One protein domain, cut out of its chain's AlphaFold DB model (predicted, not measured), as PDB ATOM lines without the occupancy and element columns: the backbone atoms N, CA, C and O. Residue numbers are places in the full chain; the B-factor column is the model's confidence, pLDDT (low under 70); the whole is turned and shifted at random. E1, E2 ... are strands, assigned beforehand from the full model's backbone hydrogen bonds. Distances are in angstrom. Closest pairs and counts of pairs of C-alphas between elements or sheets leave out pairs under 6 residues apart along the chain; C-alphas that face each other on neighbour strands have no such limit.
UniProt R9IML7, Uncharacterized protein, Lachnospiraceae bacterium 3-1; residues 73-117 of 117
ATOM      1  N   GLU A  73     111.082 135.744 108.085       79.38
ATOM      2  CA  GLU A  73     110.101 136.502 108.859       79.38
ATOM      3  C   GLU A  73     110.834 137.316 109.926       79.38
ATOM      4  O   GLU A  73     111.794 136.845 110.540       79.38
ATOM      5  N   PHE A  74     110.397 138.552 110.129       80.81
ATOM      6  CA  PHE A  74     110.945 139.460 111.128       80.81
ATOM      7  C   PHE A  74     109.854 140.411 111.603       80.81
ATOM      8  O   PHE A  74     108.970 140.795 110.837       80.81
ATOM      9  N   GLU A  75     109.938 140.810 112.866       83.75
ATOM     10  CA  GLU A  75     109.104 141.875 113.411       83.75
ATOM     11  C   GLU A  75     109.606 143.233 112.907       83.75
ATOM     12  O   GLU A  75     110.809 143.452 112.731       83.75
ATOM     13  N   VAL A  76     108.677 144.153 112.656       85.12
ATOM     14  CA  VAL A  76     108.976 145.509 112.184       85.12
ATOM     15  C   VAL A  76     108.397 146.547 113.134       85.12
ATOM     16  O   VAL A  76     107.400 146.305 113.810       85.12
ATOM     17  N   LEU A  77     109.025 147.722 113.169       82.62
ATOM     18  CA  LEU A  77     108.538 148.855 113.951       82.62
ATOM     19  C   LEU A  77     107.194 149.369 113.424       82.62
ATOM     20  O   LEU A  77     106.893 149.279 112.228       82.62
ATOM     21  N   GLU A  78     106.428 149.994 114.317       82.38
ATOM     22  CA  GLU A  78     105.170 150.653 113.979       82.38
ATOM     23  C   GLU A  78     105.387 151.709 112.876       82.38
ATOM     24  O   GLU A  78     106.275 152.569 112.942       82.38
ATOM     25  N   GLY A  79     104.613 151.600 111.792       85.50
ATOM     26  CA  GLY A  79     104.739 152.470 110.621       85.50
ATOM     27  C   GLY A  79     105.900 152.129 109.676       85.50
ATOM     28  O   GLY A  79     106.378 153.016 108.959       85.50
ATOM     29  N   PHE A  80     106.397 150.888 109.672       88.19
ATOM     30  CA  PHE A  80     107.211 150.379 108.567       88.19
ATOM     31  C   PHE A  80     106.370 150.264 107.286       88.19
ATOM     32  O   PHE A  80     105.225 149.821 107.307       88.19
ATOM     33  N   THR A  81     106.950 150.656 106.152       87.44
ATOM     34  CA  THR A  81     106.341 150.500 104.826       87.44
ATOM     35  C   THR A  81     107.290 149.710 103.939       87.44
ATOM     36  O   THR A  81     108.500 149.947 103.956       87.44
ATOM     37  N   VAL A  82     106.756 148.774 103.150       86.44
ATOM     38  CA  VAL A  82     107.560 147.976 102.216       86.44
ATOM     39  C   VAL A  82     108.343 148.907 101.288       86.44
ATOM     40  O   VAL A  82     107.772 149.769 100.624       86.44
ATOM     41  N   GLY A  83     109.666 148.736 101.258       84.12
ATOM     42  CA  GLY A  83     110.581 149.591 100.498       84.12
ATOM     43  C   GLY A  83     111.226 150.733 101.292       84.12
ATOM     44  O   GLY A  83     112.163 151.341 100.777       84.12
ATOM     45  N   ASP A  84     110.822 150.997 102.542       87.12
ATOM     46  CA  ASP A  84     111.520 151.965 103.401       87.12
ATOM     47  C   ASP A  84     112.826 151.368 103.946       87.12
ATOM     48  O   ASP A  84     112.886 150.784 105.030       87.12
ATOM     49  N   CYS A  85     113.909 151.530 103.180       86.50
ATOM     50  CA  CYS A  85     115.238 151.046 103.548       86.50
ATOM     51  C   CYS A  85     115.771 151.636 104.862       86.50
ATOM     52  O   CYS A  85     116.700 151.062 105.421       86.50
ATOM     53  N   ARG A  86     115.214 152.740 105.382       85.44
ATOM     54  CA  ARG A  86     115.661 153.326 106.659       85.44
ATOM     55  C   ARG A  86     115.123 152.573 107.871       85.44
ATOM     56  O   ARG A  86     115.760 152.582 108.916       85.44
ATOM     57  N   LYS A  87     113.958 151.940 107.719       86.50
ATOM     58  CA  LYS A  87     113.264 151.169 108.762       86.50
ATOM     59  C   LYS A  87     113.289 149.657 108.508       86.50
ATOM     60  O   LYS A  87     112.676 148.899 109.250       86.50
ATOM     61  N   CYS A  88     113.946 149.221 107.437       86.31
ATOM     62  CA  CYS A  88     114.021 147.816 107.068       86.31
ATOM     63  C   CYS A  88     114.894 147.050 108.080       86.31
ATOM     64  O   CYS A  88     116.043 147.428 108.287       86.31
ATOM     65  N   PRO A  89     114.408 145.951 108.678       82.94
ATOM     66  CA  PRO A  89     115.129 145.253 109.749       82.94
ATOM     67  C   PRO A  89     116.397 144.536 109.275       82.94
ATOM     68  O   PRO A  89     117.221 144.128 110.085       82.94
ATOM     69  N   ILE A  90     116.562 144.375 107.961       83.88
ATOM     70  CA  ILE A  90     117.747 143.756 107.364       83.88
ATOM     71  C   ILE A  90     118.647 144.765 106.647       83.88
ATOM     72  O   ILE A  90     119.680 144.360 106.115       83.88
ATOM     73  N   SER A  91     118.265 146.044 106.553       86.75
ATOM     74  CA  SER A  91     119.132 147.041 105.925       86.75
ATOM     75  C   SER A  91     120.265 147.451 106.862       86.75
ATOM     76  O   SER A  91     120.169 147.359 108.083       86.75
ATOM     77  N   TYR A  92     121.369 147.903 106.277       84.62
ATOM     78  CA  TYR A  92     122.514 148.428 107.013       84.62
ATOM     79  C   TYR A  92     123.054 149.672 106.313       84.62
ATOM     80  O   TYR A  92     122.853 149.853 105.113       84.62
ATOM     81  N   ILE A  93     123.735 150.540 107.056       85.88
ATOM     82  CA  ILE A  93     124.386 151.716 106.478       85.88
ATOM     83  C   ILE A  93     125.762 151.286 105.972       85.88
ATOM     84  O   ILE A  93     126.623 150.897 106.759       85.88
ATOM     85  N   ALA A  94     125.959 151.346 104.657       82.00
ATOM     86  CA  ALA A  94     127.267 151.194 104.042       82.00
ATOM     87  C   ALA A  94     127.889 152.576 103.818       82.00
ATOM     88  O   ALA A  94     127.262 153.473 103.248       82.00
ATOM     89  N   SER A  95     129.128 152.735 104.269       80.50
ATOM     90  CA  SER A  95     129.946 153.927 104.056       80.50
ATOM     91  C   SER A  95     130.862 153.715 102.851       80.50
ATOM     92  O   SER A  95     131.827 152.952 102.930       80.50
ATOM     93  N   ASN A  96     130.576 154.403 101.743       75.62
ATOM     94  CA  ASN A  96     131.331 154.313 100.489       75.62
ATOM     95  C   ASN A  96     132.269 155.524 100.346       75.62
ATOM     96  O   ASN A  96     132.184 156.290  99.389       75.62
ATOM     97  N   GLY A  97     133.139 155.734 101.336       76.06
ATOM     98  CA  GLY A  97     133.969 156.938 101.429       76.06
ATOM     99  C   GLY A  97     133.244 158.070 102.157       76.06
ATOM    100  O   GLY A  97     132.988 157.950 103.352       76.06
ATOM    101  N   SER A  98     132.932 159.169 101.462       73.88
ATOM    102  CA  SER A  98     132.306 160.369 102.047       73.88
ATOM    103  C   SER A  98     130.782 160.294 102.188       73.88
ATOM    104  O   SER A  98     130.207 161.091 102.924       73.88
ATOM    105  N   GLU A  99     130.122 159.349 101.517       75.88
ATOM    106  CA  GLU A  99     128.666 159.190 101.568       75.88
ATOM    107  C   GLU A  99     128.259 157.889 102.266       75.88
ATOM    108  O   GLU A  99     128.826 156.815 102.037       75.88
ATOM    109  N   SER A 100     127.246 158.000 103.128       82.00
ATOM    110  CA  SER A 100     126.602 156.874 103.803       82.00
ATOM    111  C   SER A 100     125.260 156.596 103.142       82.00
ATOM    112  O   SER A 100     124.437 157.499 102.999       82.00
ATOM    113  N   SER A 101     125.023 155.345 102.751       84.50
ATOM    114  CA  SER A 101     123.771 154.935 102.110       84.50
ATOM    115  C   SER A 101     123.209 153.671 102.750       84.50
ATOM    116  O   SER A 101     123.955 152.819 103.231       84.50
ATOM    117  N   TYR A 102     121.879 153.556 102.779       83.81
ATOM    118  CA  TYR A 102     121.213 152.345 103.248       83.81
ATOM    119  C   TYR A 102     121.290 151.264 102.170       83.81
ATOM    120  O   TYR A 102     120.770 151.431 101.067       83.81
ATOM    121  N   GLU A 103     121.898 150.138 102.518       84.69
ATOM    122  CA  GLU A 103     122.042 148.969 101.667       84.69
ATOM    123  C   GLU A 103     121.171 147.816 102.151       84.69
ATOM    124  O   GLU A 103     120.977 147.593 103.345       84.69
ATOM    125  N   CYS A 104     120.673 147.039 101.191       84.06
ATOM    126  CA  CYS A 104     119.933 145.812 101.454       84.06
ATOM    127  C   CYS A 104     120.836 144.606 101.154       84.06
ATOM    128  O   CYS A 104     121.287 144.462 100.013       84.06
ATOM    129  N   PRO A 105     121.057 143.677 102.102       78.06
ATOM    130  CA  PRO A 105     121.906 142.503 101.889       78.06
ATOM    131  C   PRO A 105     121.362 141.578 100.794       78.06
ATOM    132  O   PRO A 105     122.137 140.886 100.138       78.06
ATOM    133  N   LEU A 106     120.048 141.621 100.547       78.56
ATOM    134  CA  LEU A 106     119.378 140.892  99.465       78.56
ATOM    135  C   LEU A 106     119.481 141.581  98.088       78.56
ATOM    136  O   LEU A 106     118.956 141.056  97.112       78.56
ATOM    137  N   LYS A 107     120.120 142.761  97.993       73.44
ATOM    138  CA  LYS A 107     120.309 143.546  96.754       73.44
ATOM    139  C   LYS A 107     119.018 143.827  95.958       73.44
ATOM    140  O   LYS A 107     119.049 143.961  94.740       73.44
ATOM    141  N   MET A 108     117.882 143.979  96.637       70.94
ATOM    142  CA  MET A 108     116.556 144.178  96.024       70.94
ATOM    143  C   MET A 108     116.262 145.634  95.609       70.94
ATOM    144  O   MET A 108     115.115 146.078  95.691       70.94
ATOM    145  N   ARG A 109     117.276 146.424  95.219       62.03
ATOM    146  CA  ARG A 109     117.102 147.859  94.913       62.03
ATOM    147  C   ARG A 109     115.998 148.051  93.855       62.03
ATOM    148  O   ARG A 109     116.054 147.451  92.787       62.03
ATOM    149  N   GLY A 110     114.977 148.848  94.183       64.69
ATOM    150  CA  GLY A 110     113.825 149.136  93.313       64.69
ATOM    151  C   GLY A 110     112.757 148.035  93.209       64.69
ATOM    152  O   GLY A 110     111.766 148.231  92.517       64.69
ATOM    153  N   SER A 111     112.921 146.889  93.880       72.19
ATOM    154  CA  SER A 111     111.975 145.761  93.821       72.19
ATOM    155  C   SER A 111     111.906 145.005  95.154       72.19
ATOM    156  O   SER A 111     112.145 143.799  95.228       72.19
ATOM    157  N   CYS A 112     111.609 145.726  96.240       81.12
ATOM    158  CA  CYS A 112     111.447 145.124  97.564       81.12
ATOM    159  C   CYS A 112     110.309 144.088  97.537       81.12
ATOM    160  O   CYS A 112     109.168 144.436  97.245       81.12
ATOM    161  N   LYS A 113     110.622 142.818  97.826       78.81
ATOM    162  CA  LYS A 113     109.635 141.718  97.862       78.81
ATOM    163  C   LYS A 113     109.237 141.315  99.282       78.81
ATOM    164  O   LYS A 113     108.648 140.254  99.463       78.81
ATOM    165  N   ILE A 114     109.610 142.114 100.280       80.06
ATOM    166  CA  ILE A 114     109.167 141.902 101.660       80.06
ATOM    167  C   ILE A 114     107.653 142.116 101.695       80.06
ATOM    168  O   ILE A 114     107.147 143.052 101.079       80.06
ATOM    169  N   GLN A 115     106.942 141.242 102.397       81.00
ATOM    170  CA  GLN A 115     105.501 141.334 102.598       81.00
ATOM    171  C   GLN A 115     105.232 141.595 104.078       81.00
ATOM    172  O   GLN A 115     105.944 141.066 104.930       81.00
ATOM    173  N   LEU A 116     104.237 142.434 104.364       81.56
ATOM    174  CA  LEU A 116     103.682 142.563 105.708       81.56
ATOM    175  C   LEU A 116     102.562 141.534 105.838       81.56
ATOM    176  O   LEU A 116     101.722 141.449 104.939       81.56
ATOM    177  N   LEU A 117     102.624 140.737 106.901       78.06
ATOM    178  CA  LEU A 117     101.609 139.747 107.258       78.06
ATOM    179  C   LEU A 117     100.558 140.375 108.173       78.06
ATOM    180  O   LEU A 117     100.950 141.223 109.006       78.06
TER     181      LEU A 117
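AT A GLANCE: This is residues 73 to 117 of the 117 residues of an uncharacterized protein of Lachnospiraceae bacterium 3-1 (UniProt R9IML7). What does one see first? Little regular structure: from residue 73 a long loop leads into one narrow hairpin, E1 and E2, towards one end of the long axis, and residues 104 to 117 run back towards the other end. What is it made of? The 45 printed residues hold no named helix and two named strands, E1 then E2, an antiparallel sheet; the class is all strand, with only 8 residues in named elements. How compact is it? It is only just compact, close to loose, with a radius of gyration of the C-alphas of 11.2 A and spans of 37 by 20 by 15 A.

HOW THE PARTS SIT: How do the strands stand? E1, residues 92 to 95, and E2, residues 100 to 103, form an antiparallel hairpin, 142 degrees between directions. Which atoms pair? N 92 and O 103, 3.0 A apart, are within hydrogen-bond range.

IN THESE COORDINATES: Where does E1 begin? C-alpha 92 is at (122.514, 148.428, 107.013); E1 measures 9.7 A. Where does E2 end? C-alpha 103 is at (122.042, 148.969, 101.667); E2 measures 9.4 A.

THE WHOLE: How large is it? The farthest C-alphas, of Ser 98 and Leu 117, are 37.3 A apart. Are there cuts or weak places? The printed part has no cut, the link E1 to E2 is tight, and residues 109 to 110 have pLDDT under 70.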